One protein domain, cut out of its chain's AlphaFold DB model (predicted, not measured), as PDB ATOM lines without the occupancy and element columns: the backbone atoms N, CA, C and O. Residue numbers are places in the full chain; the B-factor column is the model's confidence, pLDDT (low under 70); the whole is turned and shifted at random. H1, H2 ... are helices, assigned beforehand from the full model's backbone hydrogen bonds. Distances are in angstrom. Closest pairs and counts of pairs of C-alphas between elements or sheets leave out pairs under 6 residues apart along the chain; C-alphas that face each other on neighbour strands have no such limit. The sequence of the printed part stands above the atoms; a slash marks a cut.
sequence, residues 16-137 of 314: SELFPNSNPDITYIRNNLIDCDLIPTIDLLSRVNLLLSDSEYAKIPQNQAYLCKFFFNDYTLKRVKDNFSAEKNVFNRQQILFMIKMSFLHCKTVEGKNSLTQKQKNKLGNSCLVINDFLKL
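AT A GLANCE: This is residues 16 to 137 of the 314 residues of an uncharacterized protein of Candidatus Lokiarchaeota archaeon (UniProt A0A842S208). The longest helix, H7, runs through the middle of a compact, rounded body, with H1, H4 and H6 packed round it at different angles. H2 lies side by side with H6 and is also near H7, short H3 is at a corner at the end of H2, and H5 is close to H4. The printed part has 122 residues, with seven named helices in the order H1 to H7 and no named strand; the class is all helix, and the helix packing is part aligned, part crossed. The radius of gyration of the C-alphas is 13.8 A, and the C-alphas span 42 by 34 by 29 A.

HOW THE PARTS SIT: H1, residues 26 to 33, touches H7, residues 118 to 134, at a shallow tilt of 18 degrees, opposite ways; their closest C-alphas, of Ile 29 and Ser 127, are 5.3 A apart. H1 also touches H6, residues 93 to 106, with residues 102 to 106 of H6 alone, about perpendicular at 73 degrees; the closest C-alphas are those of Leu 33 and His 106, 5.9 A. H2, residues 38 to 52, touches H6 at a shallow tilt of 6 degrees, opposite ways, closest at the C-alphas of Asn 49 and Arg 93, 5.6 A. H2 and H3, residues 55 to 59, only just touch, and only at the corner, with 3 pairs of C-alphas within 8 A; those of Leu 52 and Ala 58 are closest, 4.9 A. H4, residues 61 to 71, touches residues 118 to 125 of H7 alone, at a steep tilt of 56 degrees, closest at the C-alphas of Phe 71 and Gly 125, 4.9 A. H5, residues 74 to 83, is close to H4 but not clearly touching; the closest C-alphas, of Cys 68 and Leu 77, are 6.8 A apart. H6 touches H7 with residues 95 to 99 of H6 alone, at a steep tilt of 63 degrees, closest at the C-alphas of Gln 95 and Ile 131, 6.1 A. Every O i to N i+4 pair is within hydrogen-bond range in H1 to H6; in H7 it is 12 of 13.

IN THESE COORDINATES: H1 begins at C-alpha 26 (134.291, 120.620, 162.139) and is 10.9 A long. H2 is 20.9 A long, H3 6.2 A, H4 15.4 A, H5 14.2 A and H6 19.8 A. H7, 24.9 A, ends at C-alpha 134 (141.075, 115.924, 158.382).

THE WHOLE: The C-alphas of Ser 85 and Glu 111 are the two farthest apart, 41.7 A. The printed part has no cut, and the link from H6 to H7, 11 residues, is long. Mean pLDDT of the printed part is 88.9, under 70 at residues 55, 85 to 87, 112 to 113 and 136 to 137.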
ATOM      1  N   SER A  16     137.371 118.279 149.769       91.00
ATOM      2  CA  SER A  16     138.120 119.310 149.030       91.00
ATOM      3  C   SER A  16     138.464 118.894 147.595       91.00
ATOM      4  O   SER A  16     138.357 119.717 146.690       91.00
ATOM      5  N   GLU A  17     138.770 117.618 147.340       89.62
ATOM      6  CA  GLU A  17     138.962 117.111 145.970       89.62
ATOM      7  C   GLU A  17     137.682 117.224 145.134       89.62
ATOM      8  O   GLU A  17     137.717 117.606 143.965       89.62
ATOM      9  N   LEU A  18     136.528 116.920 145.737       91.81
ATOM     10  CA  LEU A  18     135.248 117.010 145.044       91.81
ATOM     11  C   LEU A  18     134.744 118.440 144.926       91.81
ATOM     12  O   LEU A  18     133.996 118.723 143.996       91.81
ATOM     13  N   PHE A  19     135.112 119.331 145.842       93.19
ATOM     14  CA  PHE A  19     134.630 120.706 145.943       93.19
ATOM     15  C   PHE A  19     135.803 121.666 146.243       93.19
ATOM     16  O   PHE A  19     135.894 122.194 147.352       93.19
ATOM     17  N   PRO A  20     136.669 121.968 145.254       86.75
ATOM     18  CA  PRO A  20     137.958 122.648 145.479       86.75
ATOM     19  C   PRO A  20     137.877 124.037 146.120       86.75
ATOM     20  O   PRO A  20     138.811 124.481 146.771       86.75
ATOM     21  N   ASN A  21     136.746 124.725 145.959       88.00
ATOM     22  CA  ASN A  21     136.537 126.076 146.486       88.00
ATOM     23  C   ASN A  21     135.854 126.084 147.861       88.00
ATOM     24  O   ASN A  21     135.344 127.117 148.294       88.00
ATOM     25  N   SER A  22     135.767 124.932 148.521       86.38
ATOM     26  CA  SER A  22     135.139 124.798 149.829       86.38
ATOM     27  C   SER A  22     136.157 124.339 150.865       86.38
ATOM     28  O   SER A  22     136.895 123.391 150.631       86.38
ATOM     29  N   ASN A  23     136.152 125.004 152.022       85.00
ATOM     30  CA  ASN A  23     136.978 124.658 153.178       85.00
ATOM     31  C   ASN A  23     136.066 124.325 154.364       85.00
ATOM     32  O   ASN A  23     135.909 125.146 155.271       85.00
ATOM     33  N   PRO A  24     135.368 123.177 154.323       88.81
ATOM     34  CA  PRO A  24     134.519 122.767 155.428       88.81
ATOM     35  C   PRO A  24     135.368 122.454 156.665       88.81
ATOM     36  O   PRO A  24     136.408 121.808 156.582       88.81
ATOM     37  N   ASP A  25     134.896 122.901 157.822       90.19
ATOM     38  CA  ASP A  25     135.519 122.668 159.121       90.19
ATOM     39  C   ASP A  25     134.685 121.673 159.959       90.19
ATOM     40  O   ASP A  25     133.673 121.116 159.519       90.19
ATOM     41  N   ILE A  26     135.071 121.459 161.219       90.56
ATOM     42  CA  ILE A  26     134.291 120.620 162.139       90.56
ATOM     43  C   ILE A  26     132.867 121.163 162.366       90.56
ATOM     44  O   ILE A  26     131.942 120.396 162.650       90.56
ATOM     45  N   THR A  27     132.658 122.475 162.216       94.12
ATOM     46  CA  THR A  27     131.349 123.132 162.346       94.12
ATOM     47  C   THR A  27     130.399 122.689 161.238       94.12
ATOM     48  O   THR A  27     129.222 122.450 161.512       94.12
ATOM     49  N   TYR A  28     130.899 122.469 160.019       95.12
ATOM     50  CA  TYR A  28     130.115 121.882 158.929       95.12
ATOM     51  C   TYR A  28     129.512 120.520 159.318       95.12
ATOM     52  O   TYR A  28     128.316 120.283 159.125       95.12
ATOM     53  N   ILE A  29     130.310 119.645 159.939       95.19
ATOM     54  CA  ILE A  29     129.853 118.327 160.413       95.19
ATOM     55  C   ILE A  29     128.792 118.492 161.510       95.19
ATOM     56  O   ILE A  29     127.735 117.861 161.454       95.19
ATOM     57  N   ARG A  30     129.027 119.384 162.479       95.81
ATOM     58  CA  ARG A  30     128.066 119.677 163.561       95.81
ATOM     59  C   ARG A  30     126.716 120.146 163.016       95.81
ATOM     60  O   ARG A  30     125.680 119.616 163.415       95.81
ATOM     61  N   ASN A  31     126.728 121.077 162.064       96.44
ATOM     62  CA  ASN A  31     125.524 121.615 161.425       96.44
ATOM     63  C   ASN A  31     124.758 120.551 160.626       96.44
ATOM     64  O   ASN A  31     123.532 120.594 160.522       96.44
ATOM     65  N   ASN A  32     125.464 119.566 160.074       96.06
ATOM     66  CA  ASN A  32     124.837 118.442 159.392       96.06
ATOM     67  C   ASN A  32     124.160 117.461 160.358       96.06
ATOM     68  O   ASN A  32     123.122 116.899 160.009       96.06
ATOM     69  N   LEU A  33     124.708 117.296 161.563       96.69
ATOM     70  CA  LEU A  33     124.212 116.363 162.577       96.69
ATOM     71  C   LEU A  33     123.082 116.923 163.447       96.69
ATOM     72  O   LEU A  33     122.294 116.139 163.968       96.69
ATOM     73  N   ILE A  34     122.950 118.246 163.578       95.25
ATOM     74  CA  ILE A  34     121.945 118.864 164.466       95.25
ATOM     75  C   ILE A  34     120.496 118.492 164.114       95.25
ATOM     76  O   ILE A  34     119.609 118.579 164.955       95.25
ATOM     77  N   ASP A  35     120.236 118.068 162.878       91.50
ATOM     78  CA  ASP A  35     118.912 117.636 162.418       91.50
ATOM     79  C   ASP A  35     118.748 116.119 162.356       91.50
ATOM     80  O   ASP A  35     117.707 115.639 161.914       91.50
ATOM     81  N   CYS A  36     119.771 115.357 162.731       94.75
ATOM     82  CA  CYS A  36     119.737 113.904 162.739       94.75
ATOM     83  C   CYS A  36     119.262 113.391 164.099       94.75
ATOM     84  O   CYS A  36     119.683 113.890 165.143       94.75
ATOM     85  N   ASP A  37     118.428 112.355 164.083       94.25
ATOM     86  CA  ASP A  37     118.012 111.662 165.301       94.25
ATOM     87  C   ASP A  37     119.115 110.693 165.742       94.25
ATOM     88  O   ASP A  37     119.662 109.942 164.925       94.25
ATOM     89  N   LEU A  38     119.453 110.695 167.032       94.69
ATOM     90  CA  LEU A  38     120.598 109.952 167.566       94.69
ATOM     91  C   LEU A  38     120.505 108.441 167.305       94.69
ATOM     92  O   LEU A  38     121.406 107.880 166.689       94.69
ATOM     93  N   ILE A  39     119.423 107.784 167.737       93.19
ATOM     94  CA  ILE A  39     119.252 106.322 167.628       93.19
ATOM     95  C   ILE A  39     119.436 105.815 166.188       93.19
ATOM     96  O   ILE A  39     120.322 104.987 165.971       93.19
ATOM     97  N   PRO A  40     118.658 106.283 165.190       92.44
ATOM     98  CA  PRO A  40     118.775 105.770 163.827       92.44
ATOM     99  C   PRO A  40     120.106 106.152 163.168       92.44
ATOM    100  O   PRO A  40     120.561 105.451 162.268       92.44
ATOM    101  N   THR A  41     120.758 107.227 163.623       94.88
ATOM    102  CA  THR A  41     122.090 107.611 163.139       94.88
ATOM    103  C   THR A  41     123.164 106.664 163.654       94.88
ATOM    104  O   THR A  41     123.945 106.149 162.859       94.88
ATOM    105  N   ILE A  42     123.184 106.383 164.960       94.75
ATOM    106  CA  ILE A  42     124.140 105.444 165.563       94.75
ATOM    107  C   ILE A  42     123.926 104.037 165.010       94.75
ATOM    108  O   ILE A  42     124.896 103.369 164.657       94.75
ATOM    109  N   ASP A  43     122.674 103.609 164.865       91.75
ATOM    110  CA  ASP A  43     122.327 102.328 164.255       91.75
ATOM    111  C   ASP A  43     122.832 102.228 162.805       91.75
ATOM    112  O   ASP A  43     123.548 101.283 162.467       91.75
ATOM    113  N   LEU A  44     122.556 103.229 161.960       92.31
ATOM    114  CA  LEU A  44     123.043 103.251 160.580       92.31
ATOM    115  C   LEU A  44     124.575 103.257 160.501       92.31
ATOM    116  O   LEU A  44     125.153 102.516 159.709       92.31
ATOM    117  N   LEU A  45     125.248 104.092 161.288       95.19
ATOM    118  CA  LEU A  45     126.705 104.187 161.236       95.19
ATOM    119  C   LEU A  45     127.373 102.914 161.765       95.19
ATOM    120  O   LEU A  45     128.336 102.451 161.163       95.19
ATOM    121  N   SER A  46     126.823 102.286 162.806       93.12
ATOM    122  CA  SER A  46     127.317 100.995 163.310       93.12
ATOM    123  C   SER A  46     127.170  99.889 162.258       93.12
ATOM    124  O   SER A  46     128.061  99.056 162.101       93.12
ATOM    125  N   ARG A  47     126.097  99.925 161.450       88.81
ATOM    126  CA  ARG A  47     125.917  99.039 160.281       88.81
ATOM    127  C   ARG A  47     127.000  99.201 159.240       88.81
ATOM    128  O   ARG A  47     127.569  98.213 158.779       88.81
ATOM    129  N   VAL A  48     127.278 100.443 158.874       91.31
ATOM    130  CA  VAL A  48     128.337 100.745 157.915       91.31
ATOM    131  C   VAL A  48     129.692 100.331 158.485       91.31
ATOM    132  O   VAL A  48     130.475  99.712 157.771       91.31
ATOM    133  N   ASN A  49     129.946 100.578 159.772       92.19
ATOM    134  CA  ASN A  49     131.195 100.178 160.409       92.19
ATOM    135  C   ASN A  49     131.383  98.656 160.399       92.19
ATOM    136  O   ASN A  49     132.447  98.175 160.020       92.19
ATOM    137  N   LEU A  50     130.337  97.892 160.733       87.44
ATOM    138  CA  LEU A  50     130.365  96.431 160.660       87.44
ATOM    139  C   LEU A  50     130.659  95.939 159.240       87.44
ATOM    140  O   LEU A  50     131.433  95.007 159.052       87.44
ATOM    141  N   LEU A  51     130.052  96.545 158.221       85.81
ATOM    142  CA  LEU A  51     130.347  96.183 156.837       85.81
ATOM    143  C   LEU A  51     131.825  96.396 156.500       85.81
ATOM    144  O   LEU A  51     132.467  95.484 155.974       85.81
ATOM    145  N   LEU A  52     132.349  97.569 156.856       87.62
ATOM    146  CA  LEU A  52     133.732  97.976 156.612       87.62
ATOM    147  C   LEU A  52     134.751  97.236 157.495       87.62
ATOM    148  O   LEU A  52     135.932  97.247 157.172       87.62
ATOM    149  N   SER A  53     134.322  96.568 158.573       82.62
ATOM    150  CA  SER A  53     135.190  95.790 159.475       82.62
ATOM    151  C   SER A  53     135.758  94.505 158.872       82.62
ATOM    152  O   SER A  53     136.487  93.787 159.545       82.62
ATOM    153  N   ASP A  54     135.410  94.182 157.637       79.12
ATOM    154  CA  ASP A  54     135.988  93.075 156.880       79.12
ATOM    155  C   ASP A  54     136.742  93.651 155.717       79.12
ATOM    156  O   ASP A  54     136.186  94.322 154.837       79.12
ATOM    157  N   SER A  55     138.025  93.344 155.757       69.81
ATOM    158  CA  SER A  55     138.994  93.731 154.762       69.81
ATOM    159  C   SER A  55     138.553  93.352 153.352       69.81
ATOM    160  O   SER A  55     138.782  94.131 152.435       69.81
ATOM    161  N   GLU A  56     137.887  92.210 153.148       73.25
ATOM    162  CA  GLU A  56     137.420  91.822 151.814       73.25
ATOM    163  C   GLU A  56     136.284  92.735 151.353       73.25
ATOM    164  O   GLU A  56     136.297  93.232 150.232       73.25
ATOM    165  N   TYR A  57     135.320  93.032 152.228       76.06
ATOM    166  CA  TYR A  57     134.203  93.905 151.873       76.06
ATOM    167  C   TYR A  57     134.654  95.336 151.570       76.06
ATOM    168  O   TYR A  57     134.201  95.907 150.575       76.06
ATOM    169  N   ALA A  58     135.520  95.906 152.412       74.25
ATOM    170  CA  ALA A  58     135.969  97.291 152.294       74.25
ATOM    171  C   ALA A  58     136.786  97.552 151.017       74.25
ATOM    172  O   ALA A  58     136.703  98.653 150.471       74.25
ATOM    173  N   LYS A  59     137.518  96.537 150.534       74.81
ATOM    174  CA  LYS A  59     138.389  96.606 149.349       74.81
ATOM    175  C   LYS A  59     137.660  96.414 148.019       74.81
ATOM    176  O   LYS A  59     138.211  96.740 146.976       74.81
ATOM    177  N   ILE A  60     136.437  95.883 148.024       81.19
ATOM    178  CA  ILE A  60     135.670  95.633 146.795       81.19
ATOM    179  C   ILE A  60     135.042  96.956 146.306       81.19
ATOM    180  O   ILE A  60     134.130  97.472 146.966       81.19
ATOM    181  N   PRO A  61     135.423  97.488 145.124       83.50
ATOM    182  CA  PRO A  61     134.927  98.781 144.637       83.50
ATOM    183  C   PRO A  61     133.398  98.857 144.522       83.50
ATOM    184  O   PRO A  61     132.786  99.899 144.758       83.50
ATOM    185  N   GLN A  62     132.737  97.737 144.217       85.12
ATOM    186  CA  GLN A  62     131.277  97.654 144.119       85.12
ATOM    187  C   GLN A  62     130.583  97.923 145.463       85.12
ATOM    188  O   GLN A  62     129.475  98.461 145.483       85.12
ATOM    189  N   ASN A  63     131.221  97.577 146.583       85.94
ATOM    190  CA  ASN A  63     130.685  97.845 147.914       85.94
ATOM    191  C   ASN A  63     130.837  99.332 148.283       85.94
ATOM    192  O   ASN A  63     129.888  99.930 148.791       85.94
ATOM    193  N   GLN A  64     131.963  99.965 147.933       88.94
ATOM    194  CA  GLN A  64     132.130 101.422 148.051       88.94
ATOM    195  C   GLN A  64     131.099 102.168 147.195       88.94
ATOM    196  O   GLN A  64     130.434 103.088 147.676       88.94
ATOM    197  N   ALA A  65     130.879 101.723 145.955       89.06
ATOM    198  CA  ALA A  65     129.869 102.290 145.067       89.06
ATOM    199  C   ALA A  65     128.440 102.131 145.619       89.06
ATOM    200  O   ALA A  65     127.612 103.030 145.451       89.06
ATOM    201  N   TYR A  66     128.140 101.013 146.290       88.88
ATOM    202  CA  TYR A  66     126.867 100.818 146.986       88.88
ATOM    203  C   TYR A  66     126.682 101.841 148.114       88.88
ATOM    204  O   TYR A  66     125.646 102.506 148.159       88.88
ATOM    205  N   LEU A  67     127.691 102.023 148.976       91.81
ATOM    206  CA  LEU A  67     127.644 103.021 150.050       91.81
ATOM    207  C   LEU A  67     127.505 104.441 149.493       91.81
ATOM    208  O   LEU A  67     126.670 105.202 149.975       91.81
ATOM    209  N   CYS A  68     128.231 104.773 148.422       93.44
ATOM    210  CA  CYS A  68     128.092 106.057 147.739       93.44
ATOM    211  C   CYS A  68     126.648 106.290 147.283       93.44
ATOM    212  O   CYS A  68     126.068 107.324 147.599       93.44
ATOM    213  N   LYS A  69     126.034 105.323 146.587       93.00
ATOM    214  CA  LYS A  69     124.633 105.422 146.131       93.00
ATOM    215  C   LYS A  69     123.645 105.551 147.286       93.00
ATOM    216  O   LYS A  69     122.619 106.202 147.137       93.00
ATOM    217  N   PHE A  70     123.936 104.913 148.415       92.62
ATOM    218  CA  PHE A  70     123.084 104.974 149.596       92.62
ATOM    219  C   PHE A  70     123.147 106.343 150.287       92.62
ATOM    220  O   PHE A  70     122.123 106.858 150.749       92.62
ATOM    221  N   PHE A  71     124.342 106.930 150.363       95.75
ATOM    222  CA  PHE A  71     124.597 108.140 151.134       95.75
ATOM    223  C   PHE A  71     124.568 109.433 150.341       95.75
ATOM    224  O   PHE A  71     124.411 110.458 150.976       95.75
ATOM    225  N   PHE A  72     124.750 109.446 149.026       96.38
ATOM    226  CA  PHE A  72     124.908 110.690 148.274       96.38
ATOM    227  C   PHE A  72     123.706 110.997 147.380       96.38
ATOM    228  O   PHE A  72     123.020 110.100 146.898       96.38
ATOM    229  N   ASN A  73     123.479 112.288 147.124       95.94
ATOM    230  CA  ASN A  73     122.573 112.727 146.062       95.94
ATOM    231  C   ASN A  73     123.245 112.599 144.684       95.94
ATOM    232  O   ASN A  73     124.459 112.420 144.586       95.94
ATOM    233  N   ASP A  74     122.465 112.763 143.615       95.50
ATOM    234  CA  ASP A  74     122.959 112.629 142.237       95.50
ATOM    235  C   ASP A  74     124.114 113.583 141.910       95.50
ATOM    236  O   ASP A  74     125.028 113.226 141.170       95.50
ATOM    237  N   TYR A  75     124.111 114.781 142.499       95.56
ATOM    238  CA  TYR A  75     125.160 115.774 142.291       95.56
ATOM    239  C   TYR A  75     126.507 115.333 142.876       95.56
ATOM    240  O   TYR A  75     127.510 115.307 142.159       95.56
ATOM    241  N   THR A  76     126.537 114.936 144.153       94.69
ATOM    242  CA  THR A  76     127.748 114.408 144.790       94.69
ATOM    243  C   THR A  76     128.157 113.088 144.138       94.69
ATOM    244  O   THR A  76     129.336 112.897 143.868       94.69
ATOM    245  N   LEU A  77     127.209 112.209 143.795       93.62
ATOM    246  CA  LEU A  77     127.493 110.956 143.087       93.62
ATOM    247  C   LEU A  77     128.178 111.177 141.747       93.62
ATOM    248  O   LEU A  77     129.098 110.433 141.410       93.62
ATOM    249  N   LYS A  78     127.721 112.164 140.974       93.19
ATOM    250  CA  LYS A  78     128.353 112.520 139.707       93.19
ATOM    251  C   LYS A  78     129.796 112.958 139.942       93.19
ATOM    252  O   LYS A  78     130.693 112.392 139.335       93.19
ATOM    253  N   ARG A  79     130.029 113.862 140.898       92.88
ATOM    254  CA  ARG A  79     131.387 114.313 141.244       92.88
ATOM    255  C   ARG A  79     132.281 113.182 141.736       92.88
ATOM    256  O   ARG A  79     133.432 113.126 141.324       92.88
ATOM    257  N   VAL A  80     131.754 112.273 142.561       91.00
ATOM    258  CA  VAL A  80     132.471 111.056 142.960       91.00
ATOM    259  C   VAL A  80     132.854 110.282 141.708       91.00
ATOM    260  O   VAL A  80     134.031 110.074 141.502       91.00
ATOM    261  N   LYS A  81     131.921 109.930 140.816       88.62
ATOM    262  CA  LYS A  81     132.246 109.176 139.589       88.62
ATOM    263  C   LYS A  81     133.287 109.865 138.703       88.62
ATOM    264  O   LYS A  81     134.137 109.175 138.158       88.62
ATOM    265  N   ASP A  82     133.216 111.187 138.583       86.88
ATOM    266  CA  ASP A  82     134.127 111.969 137.747       86.88
ATOM    267  C   ASP A  82     135.557 112.026 138.334       86.88
ATOM    268  O   ASP A  82     136.511 112.219 137.588       86.88
ATOM    269  N   ASN A  83     135.716 111.840 139.654       79.88
ATOM    270  CA  ASN A  83     137.002 111.947 140.369       79.88
ATOM    271  C   ASN A  83     137.472 110.634 141.027       79.88
ATOM    272  O   ASN A  83     138.568 110.568 141.583       79.88
ATOM    273  N   PHE A  84     136.647 109.588 141.009       74.19
ATOM    274  CA  PHE A  84     136.929 108.305 141.638       74.19
ATOM    275  C   PHE A  84     137.821 107.481 140.715       74.19
ATOM    276  O   PHE A  84     137.358 106.912 139.726       74.19
ATOM    277  N   SER A  85     139.106 107.386 141.054       68.38
ATOM    278  CA  SER A  85     139.935 106.289 140.561       68.38
ATOM    279  C   SER A  85     139.523 105.001 141.277       68.38
ATOM    280  O   SER A  85     139.129 105.032 142.443       68.38
ATOM    281  N   ALA A  86     139.631 103.851 140.605       63.56
ATOM    282  CA  ALA A  86     139.304 102.542 141.189       63.56
ATOM    283  C   ALA A  86     140.120 102.195 142.457       63.56
ATOM    284  O   ALA A  86     139.813 101.217 143.131       63.56
ATOM    285  N   GLU A  87     141.137 102.998 142.771       65.44
ATOM    286  CA  GLU A  87     142.089 102.822 143.866       65.44
ATOM    287  C   GLU A  87     141.713 103.594 145.142       65.44
ATOM    288  O   GLU A  87     142.222 103.274 146.216       65.44
ATOM    289  N   LYS A  88     140.833 104.607 145.068       77.12
ATOM    290  CA  LYS A  88     140.482 105.439 146.232       77.12
ATOM    291  C   LYS A  88     139.218 104.936 146.913       77.12
ATOM    292  O   LYS A  88     138.187 104.775 146.276       77.12
ATOM    293  N   ASN A  89     139.246 104.773 148.233       86.38
ATOM    294  CA  ASN A  89     138.039 104.463 149.001       86.38
ATOM    295  C   ASN A  89     137.327 105.751 149.439       86.38
ATOM    296  O   ASN A  89     137.973 106.730 149.803       86.38
ATOM    297  N   VAL A  90     135.990 105.758 149.440       89.75
ATOM    298  CA  VAL A  90     135.212 106.895 149.976       89.75
ATOM    299  C   VAL A  90     134.884 106.684 151.447       89.75
ATOM    300  O   VAL A  90     134.892 107.634 152.227       89.75
ATOM    301  N   PHE A  91     134.580 105.439 151.822       92.19
ATOM    302  CA  PHE A  91     134.233 105.074 153.184       92.19
ATOM    303  C   PHE A  91     135.276 104.158 153.817       92.19
ATOM    304  O   PHE A  91     135.606 103.106 153.270       92.19
ATOM    305  N   ASN A  92     135.751 104.549 154.998       89.94
ATOM    306  CA  ASN A  92     136.652 103.773 155.851       89.94
ATOM    307  C   ASN A  92     136.089 103.643 157.277       89.94
ATOM    308  O   ASN A  92     135.048 104.209 157.598       89.94
ATOM    309  N   ARG A  93     136.721 102.855 158.146       90.69
ATOM    310  CA  ARG A  93     136.180 102.611 159.496       90.69
ATOM    311  C   ARG A  93     136.411 103.789 160.427       90.69
ATOM    312  O   ARG A  93     135.522 104.172 161.182       90.69
ATOM    313  N   GLN A  94     137.591 104.390 160.338       89.50
ATOM    314  CA  GLN A  94     138.001 105.503 161.187       89.50
ATOM    315  C   GLN A  94     137.052 106.702 161.065       89.50
ATOM    316  O   GLN A  94     136.600 107.233 162.082       89.50
ATOM    317  N   GLN A  95     136.673 107.081 159.840       91.88
ATOM    318  CA  GLN A  95     135.712 108.160 159.609       91.88
ATOM    319  C   GLN A  95     134.335 107.819 160.203       91.88
ATOM    320  O   GLN A  95     133.648 108.698 160.715       91.88
ATOM    321  N   ILE A  96     133.916 106.548 160.146       95.25
ATOM    322  CA  ILE A  96     132.597 106.122 160.621       95.25
ATOM    323  C   ILE A  96     132.565 106.136 162.146       95.25
ATOM    324  O   ILE A  96     131.617 106.666 162.723       95.25
ATOM    325  N   LEU A  97     133.619 105.654 162.805       94.88
ATOM    326  CA  LEU A  97     133.782 105.770 164.256       94.88
ATOM    327  C   LEU A  97     133.794 107.233 164.706       94.88
ATOM    328  O   LEU A  97     133.132 107.592 165.683       94.88
ATOM    329  N   PHE A  98     134.469 108.110 163.963       94.81
ATOM    330  CA  PHE A  98     134.431 109.541 164.248       94.81
ATOM    331  C   PHE A  98     133.027 110.137 164.055       94.81
ATOM    332  O   PHE A  98     132.555 110.880 164.916       94.81
ATOM    333  N   MET A  99     132.300 109.748 163.004       96.62
ATOM    334  CA  MET A  99     130.896 110.138 162.827       96.62
ATOM    335  C   MET A  99     129.999 109.637 163.963       96.62
ATOM    336  O   MET A  99     129.115 110.377 164.393       96.62
ATOM    337  N   ILE A 100     130.223 108.428 164.490       97.12
ATOM    338  CA  ILE A 100     129.504 107.896 165.661       97.12
ATOM    339  C   ILE A 100     129.770 108.788 166.883       97.12
ATOM    340  O   ILE A 100     128.822 109.219 167.545       97.12
ATOM    341  N   LYS A 101     131.037 109.142 167.148       96.69
ATOM    342  CA  LYS A 101     131.428 110.080 168.220       96.69
ATOM    343  C   LYS A 101     130.730 111.427 168.076       96.69
ATOM    344  O   LYS A 101     130.092 111.889 169.020       96.69
ATOM    345  N   MET A 102     130.787 112.025 166.891       96.75
ATOM    346  CA  MET A 102     130.139 113.308 166.619       96.75
ATOM    347  C   MET A 102     128.614 113.222 166.738       96.75
ATOM    348  O   MET A 102     127.983 114.151 167.242       96.75
ATOM    349  N   SER A 103     128.017 112.094 166.351       97.38
ATOM    350  CA  SER A 103     126.575 111.867 166.471       97.38
ATOM    351  C   SER A 103     126.130 111.850 167.932       97.38
ATOM    352  O   SER A 103     125.172 112.535 168.277       97.38
ATOM    353  N   PHE A 104     126.863 111.168 168.820       97.44
ATOM    354  CA  PHE A 104     126.590 111.213 170.264       97.44
ATOM    355  C   PHE A 104     126.651 112.624 170.858       97.44
ATOM    356  O   PHE A 104     125.932 112.930 171.810       97.44
ATOM    357  N   LEU A 105     127.510 113.487 170.318       96.31
ATOM    358  CA  LEU A 105     127.682 114.847 170.816       96.31
ATOM    359  C   LEU A 105     126.593 115.805 170.309       96.31
ATOM    360  O   LEU A 105     126.145 116.671 171.075       96.31
ATOM    361  N   HIS A 106     126.166 115.647 169.051       97.12
ATOM    362  CA  HIS A 106     125.445 116.688 168.310       97.12
ATOM    363  C   HIS A 106     124.074 116.289 167.742       97.12
ATOM    364  O   HIS A 106     123.294 117.191 167.436       97.12
ATOM    365  N   CYS A 107     123.749 114.999 167.613       96.75
ATOM    366  CA  CYS A 107     122.422 114.583 167.150       96.75
ATOM    367  C   CYS A 107     121.332 114.900 168.182       96.75
ATOM    368  O   CYS A 107     121.572 114.930 169.394       96.75
ATOM    369  N   LYS A 108     120.101 115.078 167.697       93.62
ATOM    370  CA  LYS A 108     118.917 115.268 168.537       93.62
ATOM    371  C   LYS A 108     118.566 113.975 169.264       93.62
ATOM    372  O   LYS A 108     118.558 112.883 168.694       93.62
ATOM    373  N   THR A 109     118.244 114.117 170.542       89.31
ATOM    374  CA  THR A 109     117.685 113.040 171.355       89.31
ATOM    375  C   THR A 109     116.168 113.106 171.250       89.31
ATOM    376  O   THR A 109     115.533 113.863 171.974       89.31
ATOM    377  N   VAL A 110     115.601 112.365 170.301       83.75
ATOM    378  CA  VAL A 110     114.148 112.262 170.113       83.75
ATOM    379  C   VAL A 110     113.721 110.839 170.448       83.75
ATOM    380  O   VAL A 110     114.400 109.880 170.078       83.75
ATOM    381  N   GLU A 111     112.611 110.703 171.168       72.00
ATOM    382  CA  GLU A 111     111.995 109.405 171.424       72.00
ATOM    383  C   GLU A 111     111.297 108.896 170.155       72.00
ATOM    384  O   GLU A 111     110.541 109.620 169.509       72.00
ATOM    385  N   GLY A 112     111.558 107.640 169.788       67.00
ATOM    386  CA  GLY A 112     110.979 106.996 168.608       67.00
ATOM    387  C   GLY A 112     112.019 106.556 167.575       67.00
ATOM    388  O   GLY A 112     113.099 107.127 167.439       67.00
ATOM    389  N   LYS A 113     111.697 105.489 166.837       64.38
ATOM    390  CA  LYS A 113     112.551 104.934 165.776       64.38
ATOM    391  C   LYS A 113     112.100 105.450 164.411       64.38
ATOM    392  O   LYS A 113     111.536 104.699 163.620       64.38
ATOM    393  N   ASN A 114     112.357 106.723 164.127       76.25
ATOM    394  CA  ASN A 114     112.201 107.223 162.764       76.25
ATOM    395  C   ASN A 114     113.428 106.837 161.936       76.25
ATOM    396  O   ASN A 114     114.564 106.988 162.372       76.25
ATOM    397  N   SER A 115     113.211 106.312 160.733       86.19
ATOM    398  CA  SER A 115     114.316 106.080 159.800       86.19
ATOM    399  C   SER A 115     114.858 107.414 159.291       86.19
ATOM    400  O   SER A 115     114.091 108.343 159.042       86.19
ATOM    401  N   LEU A 116     116.173 107.500 159.073       91.38
ATOM    402  CA  LEU A 116     116.771 108.698 158.487       91.38
ATOM    403  C   LEU A 116     116.226 108.955 157.076       91.38
ATOM    404  O   LEU A 116     116.243 108.075 156.209       91.38
ATOM    405  N   THR A 117     115.811 110.194 156.834       94.44
ATOM    406  CA  THR A 117     115.443 110.695 155.507       94.44
ATOM    407  C   THR A 117     116.645 110.661 154.562       94.44
ATOM    408  O   THR A 117     117.800 110.738 154.993       94.44
ATOM    409  N   GLN A 118     116.402 110.632 153.247       94.56
ATOM    410  CA  GLN A 118     117.499 110.698 152.276       94.56
ATOM    411  C   GLN A 118     118.320 111.988 152.425       94.56
ATOM    412  O   GLN A 118     119.537 111.965 152.290       94.56
ATOM    413  N   LYS A 119     117.685 113.110 152.793       96.38
ATOM    414  CA  LYS A 119     118.386 114.373 153.067       96.38
ATOM    415  C   LYS A 119     119.375 114.242 154.231       96.38
ATOM    416  O   LYS A 119     120.497 114.726 154.119       96.38
ATOM    417  N   GLN A 120     118.986 113.583 155.325       95.94
ATOM    418  CA  GLN A 120     119.884 113.322 156.457       95.94
ATOM    419  C   GLN A 120     121.017 112.369 156.060       95.94
ATOM    420  O   GLN A 120     122.169 112.643 156.378       95.94
ATOM    421  N   LYS A 121     120.731 111.306 155.295       96.19
ATOM    422  CA  LYS A 121     121.777 110.416 154.757       96.19
ATOM    423  C   LYS A 121     122.782 111.186 153.894       96.19
ATOM    424  O   LYS A 121     123.977 111.073 154.130       96.19
ATOM    425  N   ASN A 122     122.308 112.063 153.010       96.62
ATOM    426  CA  ASN A 122     123.144 112.963 152.205       96.62
ATOM    427  C   ASN A 122     124.063 113.844 153.056       96.62
ATOM    428  O   ASN A 122     125.255 113.962 152.765       96.62
ATOM    429  N   LYS A 123     123.539 114.419 154.142       96.75
ATOM    430  CA  LYS A 123     124.338 115.182 155.111       96.75
ATOM    431  C   LYS A 123     125.413 114.315 155.788       96.75
ATOM    432  O   LYS A 123     126.559 114.755 155.895       96.75
ATOM    433  N   LEU A 124     125.079 113.088 156.201       97.19
ATOM    434  CA  LEU A 124     126.036 112.144 156.800       97.19
ATOM    435  C   LEU A 124     127.138 111.738 155.813       97.19
ATOM    436  O   LEU A 124     128.314 111.776 156.169       97.19
ATOM    437  N   GLY A 125     126.769 111.408 154.574       96.56
ATOM    438  CA  GLY A 125     127.714 111.072 153.513       96.56
ATOM    439  C   GLY A 125     128.687 112.211 153.241       96.56
ATOM    440  O   GLY A 125     129.898 112.011 153.241       96.56
ATOM    441  N   ASN A 126     128.176 113.430 153.052       96.19
ATOM    442  CA  ASN A 126     129.035 114.592 152.825       96.19
ATOM    443  C   ASN A 126     129.951 114.863 154.026       96.19
ATOM    444  O   ASN A 126     131.107 115.217 153.837       96.19
ATOM    445  N   SER A 127     129.464 114.662 155.252       96.69
ATOM    446  CA  SER A 127     130.287 114.809 156.459       96.69
ATOM    447  C   SER A 127     131.418 113.779 156.513       96.69
ATOM    448  O   SER A 127     132.512 114.116 156.946       96.69
ATOM    449  N   CYS A 128     131.200 112.559 156.012       95.50
ATOM    450  CA  CYS A 128     132.260 111.558 155.874       95.50
ATOM    451  C   CYS A 128     133.389 112.017 154.938       95.50
ATOM    452  O   CYS A 128     134.555 111.869 155.285       95.50
ATOM    453  N   LEU A 129     133.054 112.619 153.792       93.94
ATOM    454  CA  LEU A 129     134.052 113.184 152.873       93.94
ATOM    455  C   LEU A 129     134.864 114.306 153.533       93.94
ATOM    456  O   LEU A 129     136.074 114.367 153.352       93.94
ATOM    457  N   VAL A 130     134.205 115.163 154.323       94.00
ATOM    458  CA  VAL A 130     134.876 116.236 155.077       94.00
ATOM    459  C   VAL A 130     135.808 115.658 156.136       94.00
ATOM    460  O   VAL A 130     136.887 116.185 156.366       94.00
ATOM    461  N   ILE A 131     135.435 114.546 156.772       92.06
ATOM    462  CA  ILE A 131     136.330 113.883 157.724       92.06
ATOM    463  C   ILE A 131     137.602 113.414 157.034       92.06
ATOM    464  O   ILE A 131     138.673 113.610 157.593       92.06
ATOM    465  N   ASN A 132     137.503 112.882 155.814       90.00
ATOM    466  CA  ASN A 132     138.680 112.476 155.048       90.00
ATOM    467  C   ASN A 132     139.638 113.649 154.762       90.00
ATOM    468  O   ASN A 132     140.835 113.407 154.649       90.00
ATOM    469  N   ASP A 133     139.165 114.904 154.724       87.38
ATOM    470  CA  ASP A 133     140.054 116.077 154.668       87.38
ATOM    471  C   ASP A 133     140.885 116.251 155.945       87.38
ATOM    472  O   ASP A 133     142.047 116.640 155.864       87.38
ATOM    473  N   PHE A 134     140.329 115.926 157.117       81.44
ATOM    474  CA  PHE A 134     141.075 115.924 158.382       81.44
ATOM    475  C   PHE A 134     141.934 114.672 158.573       81.44
ATOM    476  O   PHE A 134     142.850 114.681 159.388       81.44
ATOM    477  N   LEU A 135     141.650 113.601 157.823       73.44
ATOM    478  CA  LEU A 135     142.494 112.406 157.737       73.44
ATOM    479  C   LEU A 135     143.674 112.596 156.775       73.44
ATOM    480  O   LEU A 135     144.316 111.611 156.413       73.44
ATOM    481  N   LYS A 136     143.974 113.820 156.322       63.72
ATOM    482  CA  LYS A 136     145.214 114.107 155.594       63.72
ATOM    483  C   LYS A 136     146.387 113.953 156.564       63.72
ATOM    484  O   LYS A 136     146.826 114.899 157.201       63.72
ATOM    485  N   LEU A 137     146.851 112.710 156.684       55.34
ATOM    486  CA  LEU A 137     147.918 112.267 157.586       55.34
ATOM    487  C   LEU A 137     149.289 112.853 157.218       55.34
ATOM    488  O   LEU A 137     150.215 112.797 158.013       55.34
TER     489      LEU A 137